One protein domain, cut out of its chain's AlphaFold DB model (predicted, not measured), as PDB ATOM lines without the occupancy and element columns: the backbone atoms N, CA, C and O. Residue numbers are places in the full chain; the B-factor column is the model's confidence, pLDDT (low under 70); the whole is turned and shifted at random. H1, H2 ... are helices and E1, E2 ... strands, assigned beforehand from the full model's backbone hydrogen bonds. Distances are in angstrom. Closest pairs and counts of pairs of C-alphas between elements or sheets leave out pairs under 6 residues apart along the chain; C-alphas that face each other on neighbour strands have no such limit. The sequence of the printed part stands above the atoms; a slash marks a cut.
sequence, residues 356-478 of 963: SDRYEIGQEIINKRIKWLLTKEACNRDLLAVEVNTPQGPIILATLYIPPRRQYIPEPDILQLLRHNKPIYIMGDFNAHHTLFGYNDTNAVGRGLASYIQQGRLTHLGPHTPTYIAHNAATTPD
ATOM      1  N   SER A 356     358.648 278.943 246.824       36.44
ATOM      2  CA  SER A 356     358.093 278.623 248.157       36.44
ATOM      3  C   SER A 356     358.758 279.424 249.280       36.44
ATOM      4  O   SER A 356     359.961 279.694 249.234       36.44
ATOM      5  N   ASP A 357     358.014 279.733 250.348       40.72
ATOM      6  CA  ASP A 357     358.619 280.315 251.550       40.72
ATOM      7  C   ASP A 357     359.534 279.279 252.236       40.72
ATOM      8  O   ASP A 357     359.212 278.093 252.367       40.72
ATOM      9  N   ARG A 358     360.673 279.744 252.757       36.88
ATOM     10  CA  ARG A 358     361.577 278.958 253.612       36.88
ATOM     11  C   ARG A 358     360.848 278.397 254.836       36.88
ATOM     12  O   ARG A 358     361.249 277.356 255.353       36.88
ATOM     13  N   TYR A 359     359.776 279.056 255.276       40.25
ATOM     14  CA  TYR A 359     358.884 278.551 256.317       40.25
ATOM     15  C   TYR A 359     358.183 277.235 255.932       40.25
ATOM     16  O   TYR A 359     358.140 276.310 256.742       40.25
ATOM     17  N   GLU A 360     357.687 277.110 254.698       40.56
ATOM     18  CA  GLU A 360     357.005 275.903 254.208       40.56
ATOM     19  C   GLU A 360     357.992 274.758 253.966       40.56
ATOM     20  O   GLU A 360     357.742 273.618 254.358       40.56
ATOM     21  N   ILE A 361     359.175 275.074 253.433       38.66
ATOM     22  CA  ILE A 361     360.281 274.115 253.296       38.66
ATOM     23  C   ILE A 361     360.688 273.571 254.684       38.66
ATOM     24  O   ILE A 361     360.924 272.373 254.848       38.66
ATOM     25  N   GLY A 362     360.687 274.423 255.717       39.28
ATOM     26  CA  GLY A 362     360.885 274.012 257.111       39.28
ATOM     27  C   GLY A 362     359.784 273.091 257.663       39.28
ATOM     28  O   GLY A 362     360.090 272.181 258.433       39.28
ATOM     29  N   GLN A 363     358.524 273.272 257.251       40.50
ATOM     30  CA  GLN A 363     357.409 272.384 257.622       40.50
ATOM     31  C   GLN A 363     357.571 270.979 257.028       40.50
ATOM     32  O   GLN A 363     357.337 269.992 257.724       40.50
ATOM     33  N   GLU A 364     357.982 270.876 255.760       36.56
ATOM     34  CA  GLU A 364     358.072 269.594 255.044       36.56
ATOM     35  C   GLU A 364     359.281 268.748 255.521       36.56
ATOM     36  O   GLU A 364     359.193 267.521 255.583       36.56
ATOM     37  N   ILE A 365     360.375 269.395 255.957       38.78
ATOM     38  CA  ILE A 365     361.588 268.736 256.486       38.78
ATOM     39  C   ILE A 365     361.414 268.221 257.930       38.78
ATOM     40  O   ILE A 365     362.006 267.199 258.299       38.78
ATOM     41  N   ILE A 366     360.606 268.880 258.774       45.38
ATOM     42  CA  ILE A 366     360.392 268.447 260.167       45.38
ATOM     43  C   ILE A 366     359.411 267.265 260.205       45.38
ATOM     44  O   ILE A 366     358.202 267.402 260.380       45.38
ATOM     45  N   ASN A 367     359.991 266.070 260.063       36.47
ATOM     46  CA  ASN A 367     359.361 264.751 260.153       36.47
ATOM     47  C   ASN A 367     358.221 264.709 261.202       36.47
ATOM     48  O   ASN A 367     358.439 265.059 262.366       36.47
ATOM     49  N   LYS A 368     357.019 264.272 260.779       40.44
ATOM     50  CA  LYS A 368     355.667 264.585 261.321       40.44
ATOM     51  C   LYS A 368     355.333 264.090 262.752       40.44
ATOM     52  O   LYS A 368     354.200 263.713 263.038       40.44
ATOM     53  N   ARG A 369     356.306 264.044 263.666       36.97
ATOM     54  CA  ARG A 369     356.193 263.520 265.044       36.97
ATOM     55  C   ARG A 369     356.501 264.555 266.132       36.97
ATOM     56  O   ARG A 369     356.214 264.299 267.299       36.97
ATOM     57  N   ILE A 370     357.082 265.702 265.778       42.78
ATOM     58  CA  ILE A 370     357.467 266.757 266.724       42.78
ATOM     59  C   ILE A 370     356.471 267.916 266.617       42.78
ATOM     60  O   ILE A 370     356.353 268.533 265.565       42.78
ATOM     61  N   LYS A 371     355.763 268.233 267.711       44.84
ATOM     62  CA  LYS A 371     354.899 269.424 267.783       44.84
ATOM     63  C   LYS A 371     355.753 270.665 268.040       44.84
ATOM     64  O   LYS A 371     356.395 270.751 269.093       44.84
ATOM     65  N   TRP A 372     355.719 271.621 267.120       50.44
ATOM     66  CA  TRP A 372     356.500 272.855 267.189       50.44
ATOM     67  C   TRP A 372     355.660 274.107 266.894       50.44
ATOM     68  O   TRP A 372     354.539 274.000 266.401       50.44
ATOM     69  N   LEU A 373     356.186 275.286 267.238       45.31
ATOM     70  CA  LEU A 373     355.553 276.587 266.990       45.31
ATOM     71  C   LEU A 373     356.608 277.645 266.621       45.31
ATOM     72  O   LEU A 373     357.627 277.769 267.300       45.31
ATOM     73  N   LEU A 374     356.369 278.413 265.550       52.38
ATOM     74  CA  LEU A 374     357.231 279.540 265.175       52.38
ATOM     75  C   LEU A 374     356.981 280.738 266.092       52.38
ATOM     76  O   LEU A 374     355.855 281.235 266.183       52.38
ATOM     77  N   THR A 375     358.042 281.264 266.698       53.34
ATOM     78  CA  THR A 375     357.948 282.451 267.555       53.34
ATOM     79  C   THR A 375     357.953 283.711 266.687       53.34
ATOM     80  O   THR A 375     358.991 284.346 266.523       53.34
ATOM     81  N   LYS A 376     356.793 284.078 266.112       48.22
ATOM     82  CA  LYS A 376     356.649 285.247 265.209       48.22
ATOM     83  C   LYS A 376     357.246 286.542 265.776       48.22
ATOM     84  O   LYS A 376     357.734 287.366 265.014       48.22
ATOM     85  N   GLU A 377     357.233 286.704 267.098       48.59
ATOM     86  CA  GLU A 377     357.790 287.867 267.797       48.59
ATOM     87  C   GLU A 377     359.322 288.003 267.685       48.59
ATOM     88  O   GLU A 377     359.840 289.088 267.932       48.59
ATOM     89  N   ALA A 378     360.044 286.928 267.345       49.44
ATOM     90  CA  ALA A 378     361.510 286.861 267.340       49.44
ATOM     91  C   ALA A 378     362.123 286.601 265.946       49.44
ATOM     92  O   ALA A 378     363.322 286.344 265.842       49.44
ATOM     93  N   CYS A 379     361.320 286.653 264.877       44.78
ATOM     94  CA  CYS A 379     361.798 286.501 263.501       44.78
ATOM     95  C   CYS A 379     362.401 287.813 262.976       44.78
ATOM     96  O   CYS A 379     361.687 288.668 262.449       44.78
ATOM     97  N   ASN A 380     363.723 287.944 263.068       56.69
ATOM     98  CA  ASN A 380     364.491 288.966 262.351       56.69
ATOM     99  C   ASN A 380     365.221 288.305 261.162       56.69
ATOM    100  O   ASN A 380     365.331 287.083 261.111       56.69
ATOM    101  N   ARG A 381     365.758 289.069 260.199       60.41
ATOM    102  CA  ARG A 381     366.476 288.481 259.036       60.41
ATOM    103  C   ARG A 381     367.661 287.590 259.430       60.41
ATOM    104  O   ARG A 381     367.998 286.669 258.692       60.41
ATOM    105  N   ASP A 382     368.246 287.883 260.587       72.75
ATOM    106  CA  ASP A 382     369.451 287.250 261.121       72.75
ATOM    107  C   ASP A 382     369.140 286.194 262.211       72.75
ATOM    108  O   ASP A 382     369.995 285.358 262.491       72.75
ATOM    109  N   LEU A 383     367.939 286.193 262.818       76.62
ATOM    110  CA  LEU A 383     367.545 285.312 263.936       76.62
ATOM    111  C   LEU A 383     366.204 284.614 263.657       76.62
ATOM    112  O   LEU A 383     365.192 285.271 263.417       76.62
ATOM    113  N   LEU A 384     366.180 283.287 263.802       80.38
ATOM    114  CA  LEU A 384     364.980 282.453 263.688       80.38
ATOM    115  C   LEU A 384     364.836 281.563 264.931       80.38
ATOM    116  O   LEU A 384     365.785 280.872 265.296       80.38
ATOM    117  N   ALA A 385     363.654 281.540 265.562       77.06
ATOM    118  CA  ALA A 385     363.401 280.782 266.792       77.06
ATOM    119  C   ALA A 385     362.112 279.937 266.739       77.06
ATOM    120  O   ALA A 385     361.008 280.446 266.519       77.06
ATOM    121  N   VAL A 386     362.257 278.638 267.010       77.75
ATOM    122  CA  VAL A 386     361.184 277.636 267.003       77.75
ATOM    123  C   VAL A 386     361.064 276.996 268.385       77.75
ATOM    124  O   VAL A 386     362.036 276.484 268.940       77.75
ATOM    125  N   GLU A 387     359.856 276.993 268.941       77.50
ATOM    126  CA  GLU A 387     359.543 276.236 270.150       77.50
ATOM    127  C   GLU A 387     359.245 274.775 269.800       77.50
ATOM    128  O   GLU A 387     358.456 274.495 268.900       77.50
ATOM    129  N   VAL A 388     359.858 273.840 270.525       73.69
ATOM    130  CA  VAL A 388     359.792 272.390 270.311       73.69
ATOM    131  C   VAL A 388     359.326 271.706 271.594       73.69
ATOM    132  O   VAL A 388     359.930 271.861 272.654       73.69
ATOM    133  N   ASN A 389     358.261 270.906 271.512       67.81
ATOM    134  CA  ASN A 389     357.732 270.181 272.667       67.81
ATOM    135  C   ASN A 389     358.503 268.875 272.908       67.81
ATOM    136  O   ASN A 389     358.552 268.009 272.035       67.81
ATOM    137  N   THR A 390     359.064 268.704 274.111       63.16
ATOM    138  CA  THR A 390     359.788 267.486 274.515       63.16
ATOM    139  C   THR A 390     359.099 266.766 275.686       63.16
ATOM    140  O   THR A 390     358.354 267.392 276.446       63.16
ATOM    141  N   PRO A 391     359.418 265.480 275.943       54.31
ATOM    142  CA  PRO A 391     358.969 264.756 277.140       54.31
ATOM    143  C   PRO A 391     359.443 265.310 278.500       54.31
ATOM    144  O   PRO A 391     359.184 264.667 279.515       54.31
ATOM    145  N   GLN A 392     360.158 266.442 278.543       55.22
ATOM    146  CA  GLN A 392     360.532 267.169 279.771       55.22
ATOM    147  C   GLN A 392     360.008 268.621 279.794       55.22
ATOM    148  O   GLN A 392     360.232 269.343 280.762       55.22
ATOM    149  N   GLY A 393     359.278 269.037 278.753       65.19
ATOM    150  CA  GLY A 393     358.713 270.377 278.593       65.19
ATOM    151  C   GLY A 393     359.045 270.997 277.228       65.19
ATOM    152  O   GLY A 393     359.798 270.405 276.445       65.19
ATOM    153  N   PRO A 394     358.489 272.177 276.915       75.31
ATOM    154  CA  PRO A 394     358.877 272.934 275.733       75.31
ATOM    155  C   PRO A 394     360.298 273.489 275.880       75.31
ATOM    156  O   PRO A 394     360.660 274.018 276.933       75.31
ATOM    157  N   ILE A 395     361.081 273.401 274.808       80.94
ATOM    158  CA  ILE A 395     362.383 274.059 274.645       80.94
ATOM    159  C   ILE A 395     362.310 275.016 273.457       80.94
ATOM    160  O   ILE A 395     361.491 274.820 272.565       80.94
ATOM    161  N   ILE A 396     363.183 276.014 273.401       82.44
ATOM    162  CA  ILE A 396     363.337 276.880 272.229       82.44
ATOM    163  C   ILE A 396     364.663 276.540 271.549       82.44
ATOM    164  O   ILE A 396     365.721 276.573 272.183       82.44
ATOM    165  N   LEU A 397     364.593 276.217 270.260       85.12
ATOM    166  CA  LEU A 397     365.745 276.093 269.377       85.12
ATOM    167  C   LEU A 397     365.802 277.346 268.506       85.12
ATOM    168  O   LEU A 397     364.825 277.682 267.836       85.12
ATOM    169  N   ALA A 398     366.931 278.043 268.523       85.56
ATOM    170  CA  ALA A 398     367.150 279.235 267.722       85.56
ATOM    171  C   ALA A 398     368.399 279.087 266.852       85.56
ATOM    172  O   ALA A 398     369.417 278.562 267.306       85.56
ATOM    173  N   THR A 399     368.323 279.585 265.621       86.38
ATOM    174  CA  THR A 399     369.485 279.777 264.753       86.38
ATOM    175  C   THR A 399     369.749 281.267 264.564       86.38
ATOM    176  O   THR A 399     368.811 282.036 264.344       86.38
ATOM    177  N   LEU A 400     371.009 281.676 264.712       86.19
ATOM    178  CA  LEU A 400     371.462 283.060 264.606       86.19
ATOM    179  C   LEU A 400     372.642 283.142 263.633       86.19
ATOM    180  O   LEU A 400     373.623 282.416 263.786       86.19
ATOM    181  N   TYR A 401     372.552 284.064 262.677       87.38
ATOM    182  CA  TYR A 401     373.651 284.458 261.802       87.38
ATOM    183  C   TYR A 401     374.096 285.887 262.125       87.38
ATOM    184  O   TYR A 401     373.286 286.810 262.106       87.38
ATOM    185  N   ILE A 402     375.382 286.104 262.394       86.62
ATOM    186  CA  ILE A 402     375.961 287.445 262.543       86.62
ATOM    187  C   ILE A 402     376.977 287.647 261.411       86.62
ATOM    188  O   ILE A 402     378.052 287.048 261.454       86.62
ATOM    189  N   PRO A 403     376.690 288.498 260.404       84.31
ATOM    190  CA  PRO A 403     377.606 288.718 259.285       84.31
ATOM    191  C   PRO A 403     378.983 289.241 259.747       84.31
ATOM    192  O   PRO A 403     379.015 290.138 260.593       84.31
ATOM    193  N   PRO A 404     380.117 288.844 259.129       80.38
ATOM    194  CA  PRO A 404     381.467 289.243 259.573       80.38
ATOM    195  C   PRO A 404     381.727 290.760 259.622       80.38
ATOM    196  O   PRO A 404     382.660 291.229 260.272       80.38
ATOM    197  N   ARG A 405     380.918 291.554 258.906       78.88
ATOM    198  CA  ARG A 405     380.995 293.027 258.874       78.88
ATOM    199  C   ARG A 405     380.198 293.703 260.000       78.88
ATOM    200  O   ARG A 405     380.339 294.910 260.196       78.88
ATOM    201  N   ARG A 406     379.345 292.966 260.719       81.56
ATOM    202  CA  ARG A 406     378.448 293.488 261.757       81.56
ATOM    203  C   ARG A 406     379.213 293.612 263.078       81.56
ATOM    204  O   ARG A 406     379.544 292.624 263.717       81.56
ATOM    205  N   GLN A 407     379.494 294.843 263.503       78.62
ATOM    206  CA  GLN A 407     380.337 295.117 264.680       78.62
ATOM    207  C   GLN A 407     379.591 295.051 266.030       78.62
ATOM    208  O   GLN A 407     380.135 295.463 267.051       78.62
ATOM    209  N   TYR A 408     378.350 294.565 266.058       81.25
ATOM    210  CA  TYR A 408     377.502 294.551 267.251       81.25
ATOM    211  C   TYR A 408     376.521 293.373 267.234       81.25
ATOM    212  O   TYR A 408     376.052 292.936 266.183       81.25
ATOM    213  N   ILE A 409     376.194 292.879 268.425       82.31
ATOM    214  CA  ILE A 409     375.229 291.795 268.635       82.31
ATOM    215  C   ILE A 409     373.806 292.321 268.373       82.31
ATOM    216  O   ILE A 409     373.525 293.470 268.722       82.31
ATOM    217  N   PRO A 410     372.875 291.513 267.831       80.69
ATOM    218  CA  PRO A 410     371.435 291.771 267.936       80.69
ATOM    219  C   PRO A 410     370.952 291.628 269.394       80.69
ATOM    220  O   PRO A 410     370.283 290.672 269.776       80.69
ATOM    221  N   GLU A 411     371.353 292.574 270.244       78.69
ATOM    222  CA  GLU A 411     371.071 292.562 271.681       78.69
ATOM    223  C   GLU A 411     369.569 292.617 272.023       78.69
ATOM    224  O   GLU A 411     369.162 291.829 272.879       78.69
ATOM    225  N   PRO A 412     368.714 293.427 271.357       79.06
ATOM    226  CA  PRO A 412     367.266 293.383 271.578       79.06
ATOM    227  C   PRO A 412     366.672 291.997 271.307       79.06
ATOM    228  O   PRO A 412     365.904 291.493 272.125       79.06
ATOM    229  N   ASP A 413     367.086 291.358 270.212       78.25
ATOM    230  CA  ASP A 413     366.563 290.072 269.749       78.25
ATOM    231  C   ASP A 413     366.998 288.931 270.691       78.25
ATOM    232  O   ASP A 413     366.185 288.099 271.096       78.25
ATOM    233  N   ILE A 414     368.261 288.934 271.144       80.44
ATOM    234  CA  ILE A 414     368.753 287.980 272.156       80.44
ATOM    235  C   ILE A 414     368.097 288.227 273.522       80.44
ATOM    236  O   ILE A 414     367.734 287.267 274.202       80.44
ATOM    237  N   LEU A 415     367.892 289.482 273.937       81.50
ATOM    238  CA  LEU A 415     367.164 289.804 275.172       81.50
ATOM    239  C   LEU A 415     365.674 289.459 275.080       81.50
ATOM    240  O   LEU A 415     365.059 289.140 276.096       81.50
ATOM    241  N   GLN A 416     365.077 289.491 273.891       79.44
ATOM    242  CA  GLN A 416     363.724 288.999 273.650       79.44
ATOM    243  C   GLN A 416     363.652 287.484 273.776       79.44
ATOM    244  O   GLN A 416     362.828 286.985 274.538       79.44
ATOM    245  N   LEU A 417     364.576 286.766 273.140       79.69
ATOM    246  CA  LEU A 417     364.674 285.320 273.278       79.69
ATOM    247  C   LEU A 417     364.868 284.924 274.756       79.69
ATOM    248  O   LEU A 417     364.141 284.082 275.276       79.69
ATOM    249  N   LEU A 418     365.771 285.603 275.474       80.75
ATOM    250  CA  LEU A 418     366.041 285.389 276.902       80.75
ATOM    251  C   LEU A 418     364.912 285.831 277.854       80.75
ATOM    252  O   LEU A 418     364.956 285.453 279.026       80.75
ATOM    253  N   ARG A 419     363.895 286.582 277.396       79.75
ATOM    254  CA  ARG A 419     362.679 286.856 278.191       79.75
ATOM    255  C   ARG A 419     361.781 285.621 278.319       79.75
ATOM    256  O   ARG A 419     360.974 285.562 279.247       79.75
ATOM    257  N   HIS A 420     361.913 284.619 277.447       73.69
ATOM    258  CA  HIS A 420     361.174 283.368 277.596       73.69
ATOM    259  C   HIS A 420     361.745 282.533 278.754       73.69
ATOM    260  O   HIS A 420     362.881 282.061 278.710       73.69
ATOM    261  N   ASN A 421     360.924 282.288 279.780       75.88
ATOM    262  CA  ASN A 421     361.252 281.447 280.939       75.88
ATOM    263  C   ASN A 421     361.213 279.939 280.590       75.88
ATOM    264  O   ASN A 421     360.435 279.170 281.156       75.88
ATOM    265  N   LYS A 422     361.994 279.538 279.583       80.75
ATOM    266  CA  LYS A 422     362.087 278.184 279.011       80.75
ATOM    267  C   LYS A 422     363.565 277.830 278.763       80.75
ATOM    268  O   LYS A 422     364.394 278.736 278.703       80.75
ATOM    269  N   PRO A 423     363.931 276.547 278.609       79.88
ATOM    270  CA  PRO A 423     365.234 276.145 278.074       79.88
ATOM    271  C   PRO A 423     365.437 276.716 276.665       79.88
ATOM    272  O   PRO A 423     364.575 276.525 275.809       79.88
ATOM    273  N   ILE A 424     366.565 277.381 276.412       86.56
ATOM    274  CA  ILE A 424     366.907 277.956 275.101       86.56
ATOM    275  C   ILE A 424     368.263 277.415 274.654       86.56
ATOM    276  O   ILE A 424     369.221 277.468 275.427       86.56
ATOM    277  N   TYR A 425     368.343 276.974 273.399       87.62
ATOM    278  CA  TYR A 425     369.573 276.599 272.700       87.62
ATOM    279  C   TYR A 425     369.690 277.440 271.421       87.62
ATOM    280  O   TYR A 425     368.821 277.363 270.556       87.62
ATOM    281  N   ILE A 426     370.745 278.249 271.315       89.31
ATOM    282  CA  ILE A 426     371.046 279.124 270.174       89.31
ATOM    283  C   ILE A 426     372.271 278.555 269.453       89.31
ATOM    284  O   ILE A 426     373.271 278.271 270.107       89.31
ATOM    285  N   MET A 427     372.216 278.396 268.136       90.00
ATOM    286  CA  MET A 427     373.313 277.859 267.317       90.00
ATOM    287  C   MET A 427     373.463 278.629 265.996       90.00
ATOM    288  O   MET A 427     372.564 279.377 265.630       90.00
ATOM    289  N   GLY A 428     374.580 278.462 265.289       87.50
ATOM    290  CA  GLY A 428     374.842 279.109 263.993       87.50
ATOM    291  C   GLY A 428     376.202 279.804 263.947       87.50
ATOM    292  O   GLY A 428     377.006 279.627 264.862       87.50
ATOM    293  N   ASP A 429     376.448 280.592 262.899       88.88
ATOM    294  CA  ASP A 429     377.660 281.404 262.731       88.88
ATOM    295  C   ASP A 429     377.481 282.795 263.367       88.88
ATOM    296  O   ASP A 429     376.673 283.616 262.928       88.88
ATOM    297  N   PHE A 430     378.275 283.070 264.402       88.81
ATOM    298  CA  PHE A 430     378.269 284.327 265.150       88.81
ATOM    299  C   PHE A 430     379.417 285.275 264.749       88.81
ATOM    300  O   PHE A 430     379.471 286.393 265.268       88.81
ATOM    301  N   ASN A 431     380.374 284.842 263.913       87.50
ATOM    302  CA  ASN A 431     381.622 285.555 263.576       87.50
ATOM    303  C   ASN A 431     382.305 286.239 264.788       87.50
ATOM    304  O   ASN A 431     382.878 287.331 264.700       87.50
ATOM    305  N   ALA A 432     382.213 285.620 265.967       86.62
ATOM    306  CA  ALA A 432     382.479 286.278 267.240       86.62
ATOM    307  C   ALA A 432     383.873 285.941 267.775       86.62
ATOM    308  O   ALA A 432     384.070 284.972 268.503       86.62
ATOM    309  N   HIS A 433     384.856 286.779 267.455       86.44
ATOM    310  CA  HIS A 433     386.229 286.552 267.888       86.44
ATOM    311  C   HIS A 433     386.362 286.859 269.387       86.44
ATOM    312  O   HIS A 433     386.192 288.008 269.805       86.44
ATOM    313  N   HIS A 434     386.684 285.849 270.195       83.31
ATOM    314  CA  HIS A 434     387.153 286.003 271.575       83.31
ATOM    315  C   HIS A 434     388.016 284.803 271.978       83.31
ATOM    316  O   HIS A 434     387.781 283.673 271.545       83.31
ATOM    317  N   THR A 435     388.921 285.014 272.930       77.81
ATOM    318  CA  THR A 435     389.700 283.949 273.591       77.81
ATOM    319  C   THR A 435     388.851 282.857 274.263       77.81
ATOM    320  O   THR A 435     389.340 281.751 274.470       77.81
ATOM    321  N   LEU A 436     387.568 283.119 274.565       69.25
ATOM    322  CA  LEU A 436     386.620 282.130 275.107       69.25
ATOM    323  C   LEU A 436     386.123 281.129 274.050       69.25
ATOM    324  O   LEU A 436     385.618 280.064 274.407       69.25
ATOM    325  N   PHE A 437     386.260 281.480 272.772       74.06
ATOM    326  CA  PHE A 437     385.845 280.677 271.623       74.06
ATOM    327  C   PHE A 437     387.048 280.094 270.860       74.06
ATOM    328  O   PHE A 437     386.860 279.291 269.955       74.06
ATOM    329  N   GLY A 438     388.284 280.446 271.247       63.84
ATOM    330  CA  GLY A 438     389.530 279.934 270.656       63.84
ATOM    331  C   GLY A 438     390.305 280.926 269.779       63.84
ATOM    332  O   GLY A 438     391.324 280.548 269.208       63.84
ATOM    333  N   TYR A 439     389.863 282.184 269.678       68.56
ATOM    334  CA  TYR A 439     390.551 283.218 268.895       68.56
ATOM    335  C   TYR A 439     391.704 283.872 269.672       68.56
ATOM    336  O   TYR A 439     391.626 284.052 270.888       68.56
ATOM    337  N   ASN A 440     392.752 284.279 268.949       70.81
ATOM    338  CA  ASN A 440     393.879 285.046 269.502       70.81
ATOM    339  C   ASN A 440     393.569 286.550 269.621       70.81
ATOM    340  O   ASN A 440     394.172 287.246 270.434       70.81
ATOM    341  N   ASP A 441     392.645 287.052 268.803       78.81
ATOM    342  CA  ASP A 441     392.131 288.416 268.846       78.81
ATOM    343  C   ASP A 441     390.754 288.469 269.532       78.81
ATOM    344  O   ASP A 441     390.237 287.475 270.050       78.81
ATOM    345  N   THR A 442     390.162 289.660 269.620       86.69
ATOM    346  CA  THR A 442     388.853 289.837 270.260       86.69
ATOM    347  C   THR A 442     388.084 290.996 269.629       86.69
ATOM    348  O   THR A 442     388.454 292.166 269.777       86.69
ATOM    349  N   ASN A 443     386.990 290.678 268.933       87.88
ATOM    350  CA  ASN A 443     386.136 291.647 268.248       87.88
ATOM    351  C   ASN A 443     384.971 292.115 269.150       87.88
ATOM    352  O   ASN A 443     384.801 291.654 270.282       87.88
ATOM    353  N   ALA A 444     384.199 293.103 268.692       86.50
ATOM    354  CA  ALA A 444     383.134 293.704 269.500       86.50
ATOM    355  C   ALA A 444     381.962 292.740 269.779       86.50
ATOM    356  O   ALA A 444     381.433 292.737 270.892       86.50
ATOM    357  N   VAL A 445     381.624 291.869 268.821       87.88
ATOM    358  CA  VAL A 445     380.616 290.805 268.984       87.88
ATOM    359  C   VAL A 445     381.075 289.805 270.049       87.88
ATOM    360  O   VAL A 445     380.352 289.535 271.006       87.88
ATOM    361  N   GLY A 446     382.323 289.337 269.960       87.19
ATOM    362  CA  GLY A 446     382.923 288.442 270.946       87.19
ATOM    363  C   GLY A 446     382.962 289.034 272.354       87.19
ATOM    364  O   GLY A 446     382.628 288.331 273.306       87.19
ATOM    365  N   ARG A 447     383.290 290.329 272.515       88.19
ATOM    366  CA  ARG A 447     383.242 291.014 273.829       88.19
ATOM    367  C   ARG A 447     381.844 291.023 274.438       88.19
ATOM    368  O   ARG A 447     381.702 290.779 275.635       88.19
ATOM    369  N   GLY A 448     380.814 291.299 273.640       86.50
ATOM    370  CA  GLY A 448     379.441 291.297 274.137       86.50
ATOM    371  C   GLY A 448     378.982 289.892 274.543       86.50
ATOM    372  O   GLY A 448     378.478 289.721 275.650       86.50
ATOM    373  N   LEU A 449     379.238 288.861 273.725       86.75
ATOM    374  CA  LEU A 449     378.880 287.476 274.061       86.75
ATOM    375  C   LEU A 449     379.639 286.993 275.305       86.75
ATOM    376  O   LEU A 449     379.045 286.380 276.190       86.75
ATOM    377  N   ALA A 450     380.924 287.343 275.423       85.44
ATOM    378  CA  ALA A 450     381.713 287.102 276.625       85.44
ATOM    379  C   ALA A 450     381.093 287.765 277.865       85.44
ATOM    380  O   ALA A 450     381.024 287.127 278.910       85.44
ATOM    381  N   SER A 451     380.576 288.994 277.751       84.62
ATOM    382  CA  SER A 451     379.843 289.665 278.835       84.62
ATOM    383  C   SER A 451     378.558 288.914 279.213       84.62
ATOM    384  O   SER A 451     378.336 288.640 280.392       84.62
ATOM    385  N   TYR A 452     377.751 288.475 278.239       81.19
ATOM    386  CA  TYR A 452     376.551 287.660 278.494       81.19
ATOM    387  C   TYR A 452     376.862 286.311 279.169       81.19
ATOM    388  O   TYR A 452     376.073 285.841 279.995       81.19
ATOM    389  N   ILE A 453     378.018 285.713 278.864       77.88
ATOM    390  CA  ILE A 453     378.505 284.481 279.502       77.88
ATOM    391  C   ILE A 453     379.044 284.758 280.916       77.88
ATOM    392  O   ILE A 453     378.706 284.043 281.857       77.88
ATOM    393  N   GLN A 454     379.823 285.827 281.111       72.31
ATOM    394  CA  GLN A 454     380.345 286.238 282.424       72.31
ATOM    395  C   GLN A 454     379.231 286.640 283.403       72.31
ATOM    396  O   GLN A 454     379.343 286.386 284.601       72.31
ATOM    397  N   GLN A 455     378.134 287.211 282.898       75.44
ATOM    398  CA  GLN A 455     376.912 287.497 283.660       75.44
ATOM    399  C   GLN A 455     376.079 286.239 283.983       75.44
ATOM    400  O   GLN A 455     375.060 286.349 284.663       75.44
ATOM    401  N   GLY A 456     376.450 285.057 283.474       65.12
ATOM    402  CA  GLY A 456     375.697 283.810 283.658       65.12
ATOM    403  C   GLY A 456     374.338 283.773 282.948       65.12
ATOM    404  O   GLY A 456     373.525 282.898 283.238       65.12
ATOM    405  N   ARG A 457     374.065 284.710 282.028       76.25
ATOM    406  CA  ARG A 457     372.814 284.746 281.246       76.25
ATOM    407  C   ARG A 457     372.815 283.673 280.158       76.25
ATOM    408  O   ARG A 457     371.796 283.016 279.943       76.25
ATOM    409  N   LEU A 458     373.972 283.495 279.517       81.19
ATOM    410  CA  LEU A 458     374.262 282.459 278.529       81.19
ATOM    411  C   LEU A 458     375.427 281.573 278.998       81.19
ATOM    412  O   LEU A 458     376.240 281.970 279.826       81.19
ATOM    413  N   THR A 459     375.520 280.370 278.446       79.62
ATOM    414  CA  THR A 459     376.627 279.423 278.618       79.62
ATOM    415  C   THR A 459     377.070 278.946 277.240       79.62
ATOM    416  O   THR A 459     376.230 278.549 276.434       79.62
ATOM    417  N   HIS A 460     378.374 278.974 276.963       83.69
ATOM    418  CA  HIS A 460     378.944 278.375 275.754       83.69
ATOM    419  C   HIS A 460     379.000 276.851 275.923       83.69
ATOM    420  O   HIS A 460     379.670 276.362 276.833       83.69
ATOM    421  N   LEU A 461     378.279 276.109 275.078       71.88
ATOM    422  CA  LEU A 461     378.236 274.643 275.125       71.88
ATOM    423  C   LEU A 461     379.361 273.996 274.307       71.88
ATOM    424  O   LEU A 461     379.782 272.881 274.616       71.88
ATOM    425  N   GLY A 462     379.811 274.691 273.265       74.69
ATOM    426  CA  GLY A 462     380.747 274.236 272.244       74.69
ATOM    427  C   GLY A 462     380.379 274.836 270.879       74.69
ATOM    428  O   GLY A 462     379.439 275.626 270.813       74.69
ATOM    429  N   PRO A 463     381.054 274.441 269.789       70.94
ATOM    430  CA  PRO A 463     382.179 273.506 269.746       70.94
ATOM    431  C   PRO A 463     383.469 274.071 270.369       70.94
ATOM    432  O   PRO A 463     383.550 275.219 270.801       70.94
ATOM    433  N   HIS A 464     384.484 273.214 270.496       67.69
ATOM    434  CA  HIS A 464     385.815 273.560 271.030       67.69
ATOM    435  C   HIS A 464     386.947 273.156 270.064       67.69
ATOM    436  O   HIS A 464     388.116 273.081 270.443       67.69
ATOM    437  N   THR A 465     386.574 272.868 268.820       63.81
ATOM    438  CA  THR A 465     387.409 272.522 267.668       63.81
ATOM    439  C   THR A 465     387.064 273.490 266.534       63.81
ATOM    440  O   THR A 465     385.916 273.934 266.489       63.81
ATOM    441  N   PRO A 466     388.011 273.842 265.640       63.78
ATOM    442  CA  PRO A 466     387.721 274.685 264.482       63.78
ATOM    443  C   PRO A 466     386.535 274.166 263.668       63.78
ATOM    444  O   PRO A 466     386.445 272.969 263.408       63.78
ATOM    445  N   THR A 467     385.656 275.080 263.271       73.06
ATOM    446  CA  THR A 467     384.480 274.818 262.429       73.06
ATOM    447  C   THR A 467     384.606 275.447 261.052       73.06
ATOM    448  O   THR A 467     383.862 275.079 260.161       73.06
ATOM    449  N   TYR A 468     385.563 276.354 260.851       73.00
ATOM    450  CA  TYR A 468     385.927 276.905 259.551       73.00
ATOM    451  C   TYR A 468     387.378 276.545 259.242       73.00
ATOM    452  O   TYR A 468     388.259 276.778 260.077       73.00
ATOM    453  N   ILE A 469     387.632 275.976 258.063       62.31
ATOM    454  CA  ILE A 469     388.960 275.575 257.588       62.31
ATOM    455  C   ILE A 469     389.183 276.146 256.185       62.31
ATOM    456  O   ILE A 469     388.730 275.601 255.184       62.31
ATOM    457  N   ALA A 470     389.970 277.217 256.118       60.75
ATOM    458  CA  ALA A 470     390.523 277.747 254.879       60.75
ATOM    459  C   ALA A 470     391.975 277.289 254.682       60.75
ATOM    460  O   ALA A 470     392.680 276.935 255.629       60.75
ATOM    461  N   HIS A 471     392.477 277.425 253.450       43.91
ATOM    462  CA  HIS A 471     393.863 277.134 253.051       43.91
ATOM    463  C   HIS A 471     394.942 277.714 254.000       43.91
ATOM    464  O   HIS A 471     396.056 277.196 254.071       43.91
ATOM    465  N   ASN A 472     394.663 278.814 254.704       45.19
ATOM    466  CA  ASN A 472     395.623 279.501 255.574       45.19
ATOM    467  C   ASN A 472     395.101 279.827 256.988       45.19
ATOM    468  O   ASN A 472     395.769 280.579 257.700       45.19
ATOM    469  N   ALA A 473     393.927 279.328 257.388       55.06
ATOM    470  CA  ALA A 473     393.322 279.631 258.687       55.06
ATOM    471  C   ALA A 473     392.361 278.522 259.140       55.06
ATOM    472  O   ALA A 473     391.633 277.964 258.327       55.06
ATOM    473  N   ALA A 474     392.324 278.254 260.446       61.97
ATOM    474  CA  ALA A 474     391.320 277.397 261.071       61.97
ATOM    475  C   ALA A 474     390.718 278.144 262.271       61.97
ATOM    476  O   ALA A 474     391.459 278.559 263.163       61.97
ATOM    477  N   THR A 475     389.402 278.361 262.271       72.38
ATOM    478  CA  THR A 475     388.699 279.236 263.232       72.38
ATOM    479  C   THR A 475     387.355 278.649 263.673       72.38
ATOM    480  O   THR A 475     386.912 277.626 263.159       72.38
ATOM    481  N   THR A 476     386.716 279.285 264.656       79.88
ATOM    482  CA  THR A 476     385.457 278.863 265.305       79.88
ATOM    483  C   THR A 476     384.350 279.928 265.178       79.88
ATOM    484  O   THR A 476     383.894 280.464 266.190       79.88
ATOM    485  N   PRO A 477     383.931 280.299 263.950       81.62
ATOM    486  CA  PRO A 477     382.830 281.246 263.758       81.62
ATOM    487  C   PRO A 477     381.480 280.671 264.223       81.62
ATOM    488  O   PRO A 477     380.643 281.415 264.742       81.62
ATOM    489  N   ASP A 478     381.299 279.352 264.111       85.69
ATOM    490  CA  ASP A 478     380.096 278.641 264.540       85.69
ATOM    491  C   ASP A 478     380.110 278.369 266.053       85.69
ATOM    492  O   ASP A 478     381.049 277.775 266.589       85.69
TER     493      ASP A 478
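What this domain is: This is residues 356 to 478 of the 963 residues of the protein "Putative reverse transcriptase-house mosquito" of Penaeus vannamei (UniProt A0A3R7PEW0). A twisted sheet of four strands, E1 E2 E3 E4, fills one half of the domain, with the short helix H2 grazing it; past the E4 edge lies a second half of E5, the helix H3 and a long winding link. The helix H1 lies off the sheet near its E1 edge, joined by a link whose residues 366 to 369 stand free together with 364 and 365 of H1, and the small hairpin E6 and E7 lies at the opposite end of the long axis. The printed part has 123 residues, with three named helices and seven named strands in the order H1 E1 E2 E3 H2 E4 H3 E5 E6 E7. The larger sheet is mixed, the class is mixed, helices and strands, and named elements hold 60 of the 123 residues, under half. The whole is compact, with a radius of gyration of the C-alphas of 15.7 A, and spans 43 by 35 by 26 A.

Where its parts are: In the larger sheet, E1 is residues 372 to 374, 7.0 A from first to last C-alpha. E2, residues 383 to 390, measures 22.1 A and begins at C-alpha 383 at (367.545, 285.312, 263.936). E3, residues 393 to 400, measures 22.8 A, and E4, residues 424 to 427, 10.1 A. H2 is residues 411 to 417, 9.8 A, and H1 is residues 358 to 365, 10.6 A, beginning at C-alpha 358 at (361.577, 278.958, 253.612). H3, residues 444 to 454, is the longest helix at 15.2 A. E5 is residues 458 to 462, 12.2 A. E6, residues 468 to 470, measures 6.6 A, and E7, residues 473 to 475, 6.5 A, ending at C-alpha 475 at (388.699, 279.236, 263.232).

How they stand to each other: E1, E2 and E3 form a meander, each strand the antiparallel neighbour of the one before. E1 and E2 are a hairpin, at 158 degrees between directions, with N 373 and O 387 within hydrogen-bond range at 2.9 A. E2 and E3 are a hairpin too, also at 158 degrees, with N 386 and O 397 at 2.9 A and N 388 and O 395 at 2.8 A. E3 and E4 are parallel at 27 degrees, with N 398 and O 425 at 2.9 A. E3, H2 and E4 make a strand-helix-strand unit, two parallel neighbour strands with a helix between them along the chain, and its crossover is right-handed. H2 is on the sheet but only grazes it, with its residues 413 to 417; the C-alphas of Leu 383 in E2 and Asp 413 are the closest of those two elements, 7.6 A apart. E4 and E5 are near each other, with 9 pairs of C-alphas within 10 A, and E5 pairs with no named strand. The closest C-alphas of H3 and E5, those of Ile 453 and Thr 459, are 5.5 A apart. H1 and H3 are not on the sheet. E6 and E7 are an antiparallel hairpin at 176 degrees, with N 470 and O 473 at 2.9 A; E7 is apart from E5. In H1, H2 and H3 every O i to N i+4 pair is within hydrogen-bond range.

The domain as a whole: The two C-alphas farthest apart, those of Pro 391 and Asn 472, are 45.0 A apart. The printed part has no cut. The link from E4 to H3, residues 428 to 443, is long. The mean pLDDT of the printed part is 70.3; 44 residues are under 70, among them residues 356 to 381 and 469 to 474.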